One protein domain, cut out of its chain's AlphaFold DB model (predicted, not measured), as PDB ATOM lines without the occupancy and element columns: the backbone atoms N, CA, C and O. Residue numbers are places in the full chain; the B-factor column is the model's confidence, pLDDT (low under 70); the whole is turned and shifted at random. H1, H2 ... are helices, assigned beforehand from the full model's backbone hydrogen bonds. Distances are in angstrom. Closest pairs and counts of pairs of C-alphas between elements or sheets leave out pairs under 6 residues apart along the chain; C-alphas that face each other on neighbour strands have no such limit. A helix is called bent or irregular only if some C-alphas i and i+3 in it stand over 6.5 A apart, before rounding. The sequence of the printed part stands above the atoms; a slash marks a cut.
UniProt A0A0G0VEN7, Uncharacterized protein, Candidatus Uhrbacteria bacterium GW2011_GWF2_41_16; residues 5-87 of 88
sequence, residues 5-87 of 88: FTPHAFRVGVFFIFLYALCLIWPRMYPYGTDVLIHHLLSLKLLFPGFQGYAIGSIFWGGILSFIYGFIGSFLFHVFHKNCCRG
ATOM      1  N   PHE A   5      -7.530  48.585  16.865       60.91
ATOM      2  CA  PHE A   5      -6.166  48.149  16.517       60.91
ATOM      3  C   PHE A   5      -5.768  48.507  15.085       60.91
ATOM      4  O   PHE A   5      -4.603  48.802  14.821       60.91
ATOM      5  N   THR A   6      -6.744  48.551  14.175       72.00
ATOM      6  CA  THR A   6      -6.563  48.994  12.791       72.00
ATOM      7  C   THR A   6      -5.835  50.340  12.667       72.00
ATOM      8  O   THR A   6      -4.909  50.404  11.861       72.00
ATOM      9  N   PRO A   7      -6.145  51.399  13.451       84.94
ATOM     10  CA  PRO A   7      -5.449  52.678  13.301       84.94
ATOM     11  C   PRO A   7      -3.976  52.615  13.717       84.94
ATOM     12  O   PRO A   7      -3.143  53.236  13.062       84.94
ATOM     13  N   HIS A   8      -3.622  51.865  14.767       86.06
ATOM     14  CA  HIS A   8      -2.219  51.713  15.165       86.06
ATOM     15  C   HIS A   8      -1.444  50.865  14.150       86.06
ATOM     16  O   HIS A   8      -0.391  51.291  13.682       86.06
ATOM     17  N   ALA A   9      -1.985  49.708  13.752       86.56
ATOM     18  CA  ALA A   9      -1.363  48.853  12.741       86.56
ATOM     19  C   ALA A   9      -1.178  49.590  11.404       86.56
ATOM     20  O   ALA A   9      -0.138  49.460  10.761       86.56
ATOM     21  N   PHE A  10      -2.143  50.433  11.026       91.12
ATOM     22  CA  PHE A  10      -2.036  51.307   9.861       91.12
ATOM     23  C   PHE A  10      -0.901  52.329  10.003       91.12
ATOM     24  O   PHE A  10      -0.080  52.445   9.096       91.12
ATOM     25  N   ARG A  11      -0.800  53.029  11.144       92.19
ATOM     26  CA  ARG A  11       0.306  53.971  11.414       92.19
ATOM     27  C   ARG A  11       1.671  53.289  11.337       92.19
ATOM     28  O   ARG A  11       2.589  53.859  10.757       92.19
ATOM     29  N   VAL A  12       1.791  52.069  11.866       92.94
ATOM     30  CA  VAL A  12       3.023  51.270  11.771       92.94
ATOM     31  C   VAL A  12       3.331  50.908  10.316       92.94
ATOM     32  O   VAL A  12       4.458  51.103   9.873       92.94
ATOM     33  N   GLY A  13       2.341  50.455   9.542       92.62
ATOM     34  CA  GLY A  13       2.522  50.190   8.111       92.62
ATOM     35  C   GLY A  13       3.006  51.424   7.340       92.62
ATOM     36  O   GLY A  13       3.968  51.342   6.577       92.62
ATOM     37  N   VAL A  14       2.392  52.590   7.575       93.94
ATOM     38  CA  VAL A  14       2.813  53.861   6.955       93.94
ATOM     39  C   VAL A  14       4.225  54.258   7.389       93.94
ATOM     40  O   VAL A  14       5.012  54.710   6.560       93.94
ATOM     41  N   PHE A  15       4.578  54.049   8.658       95.88
ATOM     42  CA  PHE A  15       5.933  54.291   9.154       95.88
ATOM     43  C   PHE A  15       6.981  53.467   8.392       95.88
ATOM     44  O   PHE A  15       8.020  54.010   8.021       95.88
ATOM     45  N   PHE A  16       6.700  52.198   8.077       94.94
ATOM     46  CA  PHE A  16       7.609  51.377   7.271       94.94
ATOM     47  C   PHE A  16       7.753  51.874   5.828       94.94
ATOM     48  O   PHE A  16       8.868  51.853   5.309       94.94
ATOM     49  N   ILE A  17       6.683  52.378   5.195       95.69
ATOM     50  CA  ILE A  17       6.798  53.045   3.881       95.69
ATOM     51  C   ILE A  17       7.723  54.264   3.988       95.69
ATOM     52  O   ILE A  17       8.591  54.469   3.139       95.69
ATOM     53  N   PHE A  18       7.536  55.083   5.022       96.69
ATOM     54  CA  PHE A  18       8.331  56.291   5.213       96.69
ATOM     55  C   PHE A  18       9.814  55.964   5.436       96.69
ATOM     56  O   PHE A  18      10.680  56.545   4.781       96.69
ATOM     57  N   LEU A  19      10.107  54.985   6.296       95.94
ATOM     58  CA  LEU A  19      11.466  54.498   6.524       95.94
ATOM     59  C   LEU A  19      12.088  53.949   5.233       95.94
ATOM     60  O   LEU A  19      13.224  54.285   4.910       95.94
ATOM     61  N   TYR A  20      11.327  53.166   4.464       95.50
ATOM     62  CA  TYR A  20      11.760  52.647   3.168       95.50
ATOM     63  C   TYR A  20      12.160  53.768   2.199       95.50
ATOM     64  O   TYR A  20      13.246  53.732   1.615       95.50
ATOM     65  N   ALA A  21      11.323  54.801   2.076       95.94
ATOM     66  CA  ALA A  21      11.605  55.954   1.227       95.94
ATOM     67  C   ALA A  21      12.869  56.705   1.672       95.94
ATOM     68  O   ALA A  21      13.710  57.037   0.834       95.94
ATOM     69  N   LEU A  22      13.051  56.916   2.982       95.94
ATOM     70  CA  LEU A  22      14.272  57.526   3.517       95.94
ATOM     71  C   LEU A  22      15.518  56.715   3.150       95.94
ATOM     72  O   LEU A  22      16.496  57.292   2.676       95.94
ATOM     73  N   CYS A  23      15.480  55.388   3.298       94.69
ATOM     74  CA  CYS A  23      16.612  54.524   2.954       94.69
ATOM     75  C   CYS A  23      16.924  54.518   1.448       94.69
ATOM     76  O   CYS A  23      18.087  54.378   1.067       94.69
ATOM     77  N   LEU A  24      15.925  54.696   0.578       93.94
ATOM     78  CA  LEU A  24      16.150  54.830  -0.866       93.94
ATOM     79  C   LEU A  24      16.773  56.175  -1.250       93.94
ATOM     80  O   LEU A  24      17.599  56.222  -2.159       93.94
ATOM     81  N   ILE A  25      16.378  57.255  -0.574       94.69
ATOM     82  CA  ILE A  25      16.877  58.613  -0.843       94.69
ATOM     83  C   ILE A  25      18.266  58.825  -0.220       94.69
ATOM     84  O   ILE A  25      19.054  59.625  -0.722       94.69
ATOM     85  N   TRP A  26      18.599  58.077   0.832       93.12
ATOM     86  CA  TRP A  26      19.841  58.206   1.594       93.12
ATOM     87  C   TRP A  26      21.133  58.276   0.753       93.12
ATOM     88  O   TRP A  26      21.861  59.255   0.920       93.12
ATOM     89  N   PRO A  27      21.405  57.369  -0.213       90.94
ATOM     90  CA  PRO A  27      22.625  57.427  -1.028       90.94
ATOM     91  C   PRO A  27      22.708  58.682  -1.909       90.94
ATOM     92  O   PRO A  27      23.785  59.056  -2.365       90.94
ATOM     93  N   ARG A  28      21.564  59.324  -2.185       90.06
ATOM     94  CA  ARG A  28      21.492  60.560  -2.972       90.06
ATOM     95  C   ARG A  28      21.771  61.800  -2.124       90.06
ATOM     96  O   ARG A  28      22.272  62.779  -2.665       90.06
ATOM     97  N   MET A  29      21.454  61.765  -0.829       92.31
ATOM     98  CA  MET A  29      21.782  62.842   0.116       92.31
ATOM     99  C   MET A  29      23.215  62.727   0.639       92.31
ATOM    100  O   MET A  29      23.898  63.735   0.779       92.31
ATOM    101  N   TYR A  30      23.666  61.500   0.893       90.25
ATOM    102  CA  TYR A  30      24.981  61.195   1.441       90.25
ATOM    103  C   TYR A  30      25.682  60.175   0.543       90.25
ATOM    104  O   TYR A  30      25.613  58.976   0.814       90.25
ATOM    105  N   PRO A  31      26.323  60.616  -0.552       88.44
ATOM    106  CA  PRO A  31      27.080  59.716  -1.408       88.44
ATOM    107  C   PRO A  31      28.283  59.156  -0.638       88.44
ATOM    108  O   PRO A  31      29.101  59.901  -0.104       88.44
ATOM    109  N   TYR A  32      28.386  57.833  -0.590       88.88
ATOM    110  CA  TYR A  32      29.497  57.092   0.011       88.88
ATOM    111  C   TYR A  32      30.132  56.143  -1.012       88.88
ATOM    112  O   TYR A  32      29.612  55.960  -2.115       88.88
ATOM    113  N   GLY A  33      31.275  55.560  -0.639       91.44
ATOM    114  CA  GLY A  33      32.022  54.614  -1.465       91.44
ATOM    115  C   GLY A  33      31.201  53.394  -1.897       91.44
ATOM    116  O   GLY A  33      30.159  53.057  -1.324       91.44
ATOM    117  N   THR A  34      31.670  52.727  -2.952       88.62
ATOM    118  CA  THR A  34      31.004  51.549  -3.530       88.62
ATOM    119  C   THR A  34      30.903  50.385  -2.543       88.62
ATOM    120  O   THR A  34      29.939  49.623  -2.595       88.62
ATOM    121  N   ASP A  35      31.845  50.286  -1.609       92.81
ATOM    122  CA  ASP A  35      31.870  49.352  -0.485       92.81
ATOM    123  C   ASP A  35      30.653  49.527   0.437       92.81
ATOM    124  O   ASP A  35      29.902  48.579   0.681       92.81
ATOM    125  N   VAL A  36      30.378  50.761   0.866       92.19
ATOM    126  CA  VAL A  36      29.227  51.076   1.730       92.19
ATOM    127  C   VAL A  36      27.909  50.904   0.969       92.19
ATOM    128  O   VAL A  36      26.912  50.448   1.535       92.19
ATOM    129  N   LEU A  37      27.895  51.196  -0.334       91.38
ATOM    130  CA  LEU A  37      26.709  51.033  -1.176       91.38
ATOM    131  C   LEU A  37      26.262  49.585  -1.330       91.38
ATOM    132  O   LEU A  37      25.058  49.323  -1.312       91.38
ATOM    133  N   ILE A  38      27.202  48.647  -1.430       92.31
ATOM    134  CA  ILE A  38      26.883  47.218  -1.488       92.31
ATOM    135  C   ILE A  38      26.213  46.773  -0.185       92.31
ATOM    136  O   ILE A  38      25.177  46.105  -0.226       92.31
ATOM    137  N   HIS A  39      26.756  47.184   0.964       94.00
ATOM    138  CA  HIS A  39      26.167  46.864   2.264       94.00
ATOM    139  C   HIS A  39      24.787  47.498   2.443       94.00
ATOM    140  O   HIS A  39      23.855  46.810   2.852       94.00
ATOM    141  N   HIS A  40      24.621  48.761   2.048       93.44
ATOM    142  CA  HIS A  40      23.326  49.443   2.079       93.44
ATOM    143  C   HIS A  40      22.267  48.727   1.233       93.44
ATOM    144  O   HIS A  40      21.148  48.486   1.688       93.44
ATOM    145  N   LEU A  41      22.627  48.336   0.008       92.81
ATOM    146  CA  LEU A  41      21.751  47.573  -0.881       92.81
ATOM    147  C   LEU A  41      21.372  46.214  -0.293       92.81
ATOM    148  O   LEU A  41      20.217  45.800  -0.405       92.81
ATOM    149  N   LEU A  42      22.322  45.521   0.335       94.50
ATOM    150  CA  LEU A  42      22.061  44.250   1.002       94.50
ATOM    151  C   LEU A  42      21.089  44.432   2.177       94.50
ATOM    152  O   LEU A  42      20.121  43.681   2.287       94.50
ATOM    153  N   SER A  43      21.299  45.457   3.006       94.06
ATOM    154  CA  SER A  43      20.396  45.800   4.109       94.06
ATOM    155  C   SER A  43      18.987  46.117   3.614       94.06
ATOM    156  O   SER A  43      18.020  45.622   4.189       94.06
ATOM    157  N   LEU A  44      18.858  46.870   2.515       94.38
ATOM    158  CA  LEU A  44      17.562  47.158   1.899       94.38
ATOM    159  C   LEU A  44      16.831  45.877   1.465       94.38
ATOM    160  O   LEU A  44      15.640  45.740   1.727       94.38
ATOM    161  N   LYS A  45      17.537  44.931   0.832       94.50
ATOM    162  CA  LYS A  45      16.955  43.647   0.397       94.50
ATOM    163  C   LYS A  45      16.506  42.772   1.567       94.50
ATOM    164  O   LYS A  45      15.525  42.049   1.442       94.50
ATOM    165  N   LEU A  46      17.234  42.823   2.684       93.38
ATOM    166  CA  LEU A  46      16.927  42.037   3.877       93.38
ATOM    167  C   LEU A  46      15.740  42.621   4.659       93.38
ATOM    168  O   LEU A  46      14.875  41.880   5.114       93.38
ATOM    169  N   LEU A  47      15.715  43.946   4.831       91.19
ATOM    170  CA  LEU A  47      14.733  44.637   5.672       91.19
ATOM    171  C   LEU A  47      13.399  44.886   4.967       91.19
ATOM    172  O   LEU A  47      12.366  44.921   5.633       91.19
ATOM    173  N   PHE A  48      13.409  45.070   3.644       93.44
ATOM    174  CA  PHE A  48      12.226  45.454   2.879       93.44
ATOM    175  C   PHE A  48      11.841  44.352   1.883       93.44
ATOM    176  O   PHE A  48      12.450  44.232   0.813       93.44
ATOM    177  N   PRO A  49      10.818  43.536   2.208       90.38
ATOM    178  CA  PRO A  49      10.388  42.439   1.354       90.38
ATOM    179  C   PRO A  49      10.007  42.946  -0.039       90.38
ATOM    180  O   PRO A  49       9.356  43.974  -0.179       90.38
ATOM    181  N   GLY A  50      10.410  42.225  -1.086       89.88
ATOM    182  CA  GLY A  50      10.128  42.597  -2.479       89.88
ATOM    183  C   GLY A  50      11.092  43.599  -3.109       89.88
ATOM    184  O   GLY A  50      11.062  43.765  -4.333       89.88
ATOM    185  N   PHE A  51      11.988  44.215  -2.334       94.50
ATOM    186  CA  PHE A  51      13.073  45.002  -2.903       94.50
ATOM    187  C   PHE A  51      14.199  44.094  -3.417       94.50
ATOM    188  O   PHE A  51      14.732  43.254  -2.701       94.50
ATOM    189  N   GLN A  52      14.569  44.274  -4.681       93.69
ATOM    190  CA  GLN A  52      15.589  43.513  -5.410       93.69
ATOM    191  C   GLN A  52      16.627  44.436  -6.066       93.69
ATOM    192  O   GLN A  52      17.727  43.992  -6.403       93.69
ATOM    193  N   GLY A  53      16.316  45.726  -6.200       90.69
ATOM    194  CA  GLY A  53      17.212  46.747  -6.732       90.69
ATOM    195  C   GLY A  53      16.456  48.005  -7.153       90.69
ATOM    196  O   GLY A  53      15.257  48.131  -6.929       90.69
ATOM    197  N   TYR A  54      17.153  48.929  -7.815       90.06
ATOM    198  CA  TYR A  54      16.608  50.237  -8.203       90.06
ATOM    199  C   TYR A  54      15.690  50.221  -9.439       90.06
ATOM    200  O   TYR A  54      15.328  51.275  -9.956       90.06
ATOM    201  N   ALA A  55      15.293  49.043  -9.924       93.56
ATOM    202  CA  ALA A  55      14.263  48.953 -10.949       93.56
ATOM    203  C   ALA A  55      12.938  49.500 -10.393       93.56
ATOM    204  O   ALA A  55      12.526  49.121  -9.297       93.56
ATOM    205  N   ILE A  56      12.249  50.347 -11.162       92.31
ATOM    206  CA  ILE A  56      11.023  51.047 -10.727       92.31
ATOM    207  C   ILE A  56       9.980  50.070 -10.168       92.31
ATOM    208  O   ILE A  56       9.425  50.307  -9.097       92.31
ATOM    209  N   GLY A  57       9.765  48.937 -10.845       93.19
ATOM    210  CA  GLY A  57       8.834  47.907 -10.376       93.19
ATOM    211  C   GLY A  57       9.236  47.308  -9.027       93.19
ATOM    212  O   GLY A  57       8.384  47.103  -8.169       93.19
ATOM    213  N   SER A  58      10.534  47.097  -8.796       93.88
ATOM    214  CA  SER A  58      11.031  46.579  -7.520       93.88
ATOM    215  C   SER A  58      10.929  47.604  -6.392       93.88
ATOM    216  O   SER A  58      10.598  47.228  -5.271       93.88
ATOM    217  N   ILE A  59      11.157  48.887  -6.688       94.38
ATOM    218  CA  ILE A  59      10.968  49.980  -5.728       94.38
ATOM    219  C   ILE A  59       9.502  50.052  -5.291       94.38
ATOM    220  O   ILE A  59       9.191  50.072  -4.100       94.38
ATOM    221  N   PHE A  60       8.586  50.054  -6.259       95.56
ATOM    222  CA  PHE A  60       7.157  50.144  -5.982       95.56
ATOM    223  C   PHE A  60       6.651  48.924  -5.203       95.56
ATOM    224  O   PHE A  60       5.958  49.064  -4.193       95.56
ATOM    225  N   TRP A  61       7.060  47.725  -5.625       95.69
ATOM    226  CA  TRP A  61       6.698  46.480  -4.953       95.69
ATOM    227  C   TRP A  61       7.271  46.391  -3.534       95.69
ATOM    228  O   TRP A  61       6.558  46.003  -2.609       95.69
ATOM    229  N   GLY A  62       8.519  46.833  -3.344       94.12
ATOM    230  CA  GLY A  62       9.152  46.947  -2.032       94.12
ATOM    231  C   GLY A  62       8.370  47.861  -1.088       94.12
ATOM    232  O   GLY A  62       8.119  47.493   0.058       94.12
ATOM    233  N   GLY A  63       7.900  49.014  -1.574       93.62
ATOM    234  CA  GLY A  63       7.075  49.935  -0.786       93.62
ATOM    235  C   GLY A  63       5.732  49.333  -0.359       93.62
ATOM    236  O   GLY A  63       5.369  49.406   0.818       93.62
ATOM    237  N   ILE A  64       5.020  48.681  -1.287       96.44
ATOM    238  CA  ILE A  64       3.744  48.004  -0.994       96.44
ATOM    239  C   ILE A  64       3.940  46.916   0.062       96.44
ATOM    240  O   ILE A  64       3.207  46.861   1.050       96.44
ATOM    241  N   LEU A  65       4.936  46.052  -0.122       95.94
ATOM    242  CA  LEU A  65       5.172  44.960   0.812       95.94
ATOM    243  C   LEU A  65       5.674  45.459   2.168       95.94
ATOM    244  O   LEU A  65       5.260  44.913   3.186       95.94
ATOM    245  N   SER A  66       6.461  46.534   2.220       94.38
ATOM    246  CA  SER A  66       6.868  47.166   3.486       94.38
ATOM    247  C   SER A  66       5.659  47.588   4.326       94.38
ATOM    248  O   SER A  66       5.616  47.332   5.531       94.38
ATOM    249  N   PHE A  67       4.633  48.159   3.687       95.12
ATOM    250  CA  PHE A  67       3.368  48.472   4.350       95.12
ATOM    251  C   PHE A  67       2.648  47.221   4.844       95.12
ATOM    252  O   PHE A  67       2.262  47.155   6.011       95.12
ATOM    253  N   ILE A  68       2.465  46.236   3.959       95.12
ATOM    254  CA  ILE A  68       1.715  45.012   4.258       95.12
ATOM    255  C   ILE A  68       2.365  44.264   5.423       95.12
ATOM    256  O   ILE A  68       1.673  43.898   6.371       95.12
ATOM    257  N   TYR A  69       3.686  44.087   5.403       92.50
ATOM    258  CA  TYR A  69       4.411  43.404   6.473       92.50
ATOM    259  C   TYR A  69       4.379  44.194   7.785       92.50
ATOM    260  O   TYR A  69       4.145  43.599   8.838       92.50
ATOM    261  N   GLY A  70       4.532  45.521   7.742       91.62
ATOM    262  CA  GLY A  70       4.388  46.371   8.927       91.62
ATOM    263  C   GLY A  70       2.988  46.291   9.544       91.62
ATOM    264  O   GLY A  70       2.841  46.139  10.761       91.62
ATOM    265  N   PHE A  71       1.954  46.322   8.701       92.62
ATOM    266  CA  PHE A  71       0.560  46.195   9.115       92.62
ATOM    267  C   PHE A  71       0.268  44.814   9.714       92.62
ATOM    268  O   PHE A  71      -0.244  44.733  10.830       92.62
ATOM    269  N   ILE A  72       0.620  43.733   9.007       92.56
ATOM    270  CA  ILE A  72       0.386  42.352   9.453       92.56
ATOM    271  C   ILE A  72       1.162  42.070  10.738       92.56
ATOM    272  O   ILE A  72       0.581  41.550  11.689       92.56
ATOM    273  N   GLY A  73       2.440  42.448  10.807       89.88
ATOM    274  CA  GLY A  73       3.266  42.254  11.999       89.88
ATOM    275  C   GLY A  73       2.682  42.968  13.216       89.88
ATOM    276  O   GLY A  73       2.517  42.359  14.274       89.88
ATOM    277  N   SER A  74       2.273  44.232  13.053       89.88
ATOM    278  CA  SER A  74       1.616  44.979  14.128       89.88
ATOM    279  C   SER A  74       0.268  44.364  14.512       89.88
ATOM    280  O   SER A  74      -0.027  44.226  15.700       89.88
ATOM    281  N   PHE A  75      -0.543  43.946  13.540       88.62
ATOM    282  CA  PHE A  75      -1.837  43.319  13.794       88.62
ATOM    283  C   PHE A  75      -1.692  42.007  14.574       88.62
ATOM    284  O   PHE A  75      -2.327  41.842  15.617       88.62
ATOM    285  N   LEU A  76      -0.814  41.107  14.120       88.94
ATOM    286  CA  LEU A  76      -0.532  39.839  14.792       88.94
ATOM    287  C   LEU A  76      -0.018  40.074  16.209       88.94
ATOM    288  O   LEU A  76      -0.525  39.456  17.143       88.94
ATOM    289  N   PHE A  77       0.913  41.015  16.393       87.69
ATOM    290  CA  PHE A  77       1.409  41.380  17.718       87.69
ATOM    291  C   PHE A  77       0.269  41.768  18.668       87.69
ATOM    292  O   PHE A  77       0.204  41.256  19.782       87.69
ATOM    293  N   HIS A  78      -0.682  42.598  18.228       84.00
ATOM    294  CA  HIS A  78      -1.825  42.984  19.064       84.00
ATOM    295  C   HIS A  78      -2.766  41.810  19.366       84.00
ATOM    296  O   HIS A  78      -3.294  41.726  20.479       84.00
ATOM    297  N   VAL A  79      -2.971  40.892  18.413       82.25
ATOM    298  CA  VAL A  79      -3.778  39.679  18.628       82.25
ATOM    299  C   VAL A  79      -3.124  38.771  19.673       82.25
ATOM    300  O   VAL A  79      -3.786  38.375  20.635       82.25
ATOM    301  N   PHE A  80      -1.825  38.491  19.541       83.94
ATOM    302  CA  PHE A  80      -1.092  37.651  20.492       83.94
ATOM    303  C   PHE A  80      -0.947  38.316  21.860       83.94
ATOM    304  O   PHE A  80      -1.199  37.671  22.875       83.94
ATOM    305  N   HIS A  81      -0.632  39.611  21.909       81.12
ATOM    306  CA  HIS A  81      -0.522  40.356  23.162       81.12
ATOM    307  C   HIS A  81      -1.849  40.356  23.931       81.12
ATOM    308  O   HIS A  81      -1.870  40.175  25.146       81.12
ATOM    309  N   LYS A  82      -2.985  40.490  23.238       69.19
ATOM    310  CA  LYS A  82      -4.303  40.338  23.864       69.19
ATOM    311  C   LYS A  82      -4.519  38.921  24.408       69.19
ATOM    312  O   LYS A  82      -5.060  38.785  25.497       69.19
ATOM    313  N   ASN A  83      -4.114  37.883  23.689       67.75
ATOM    314  CA  ASN A  83      -4.323  36.509  24.149       67.75
ATOM    315  C   ASN A  83      -3.384  36.120  25.307       67.75
ATOM    316  O   ASN A  83      -3.797  35.363  26.179       67.75
ATOM    317  N   CYS A  84      -2.165  36.667  25.362       63.97
ATOM    318  CA  CYS A  84      -1.197  36.393  26.431       63.97
ATOM    319  C   CYS A  84      -1.356  37.295  27.666       63.97
ATOM    320  O   CYS A  84      -1.206  36.818  28.786       63.97
ATOM    321  N   CYS A  85      -1.642  38.590  27.495       65.62
ATOM    322  CA  CYS A  85      -1.582  39.572  28.589       65.62
ATOM    323  C   CYS A  85      -2.955  40.029  29.104       65.62
ATOM    324  O   CYS A  85      -3.015  40.781  30.071       65.62
ATOM    325  N   ARG A  86      -4.062  39.584  28.489       54.78
ATOM    326  CA  ARG A  86      -5.443  39.909  28.907       54.78
ATOM    327  C   ARG A  86      -6.104  38.788  29.724       54.78
ATOM    328  O   ARG A  86      -7.316  38.789  29.889       54.78
ATOM    329  N   GLY A  87      -5.295  37.855  30.236       49.56
ATOM    330  CA  GLY A  87      -5.644  36.903  31.298       49.56
ATOM    331  C   GLY A  87      -5.514  37.497  32.710       49.56
ATOM    332  O   GLY A  87      -5.113  36.793  33.633       49.56
TER     333      GLY A  87
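What this domain is: This is residues 5 to 87 of the 88 residues of an uncharacterized protein of Candidatus Uhrbacteria bacterium GW2011_GWF2_41_16 (UniProt A0A0G0VEN7). Two long helices, H1 and H3, cross face to face as a slanting X and run opposite ways, while the shorter H2 folds back past the far end of H1, on the same side of it as H3. The whole is a rod: residues 28 to 35 stick out towards one end, and residues 80 to 87, with the last part of H3, towards the other. The printed part has 83 residues with three named helices, H1, H2 and H3 in chain order, and no named strand; its class is all helix. It is loose, with a radius of gyration of the C-alphas of 15.5 A, and spans 53 by 23 by 19 A.

Where its parts are: Start with the longest helix, H3, residues 56 to 85: find C-alpha 56 at (11.023, 51.047, -10.727), and from there it runs 42.9 A to C-alpha 85 at (-1.582, 39.572, 28.589). Then go back to C-alpha 6 at (-6.563, 48.994, 12.791), where H1, residues 6 to 29, begins; it is 34.0 A long. H1 has a kink of 25 degrees near residue 23, and it is irregular, but only just: C-alphas 24 and 27 are 7.0 A apart. H2, residues 34 to 47, measures 19.9 A from first to last C-alpha.

How they stand to each other: Look first at Gly 13 and Phe 67, the closest C-alphas of H1 and H3, 4.2 A apart. Here the two helices touch, H3 with residues 63 to 75 alone. They run opposite ways at a steep tilt of 38 degrees, only just past shallow. Next compare Cys 23 with Leu 44, the closest C-alphas of H1 and H2, at 7.5 A: these helices are close but not clearly touching. They run opposite ways at a shallow tilt of 13 degrees. H2 and H3 are apart. In the backbones of H2 and H3 you will find every O i to N i+4 pair within hydrogen-bond range; in H1 it is 18 of 20.

The domain as a whole: The two C-alphas farthest apart are those of Gly 33 and Gly 87, 53.0 A. Without residues 28 to 35 and 80 to 87, which stand free, the body spans 38 by 22 by 16 A. Residues 80 to 85 of that second stretch belong to H3. The printed part has no cut. The link from H1 to H2 is tight, with 4 residues, and that from H2 to H3 is short, with 8. The mean pLDDT of the printed part is 89.3; look for values under 70 at residue 5 and at residues 82 to 87, where the model's confidence is low.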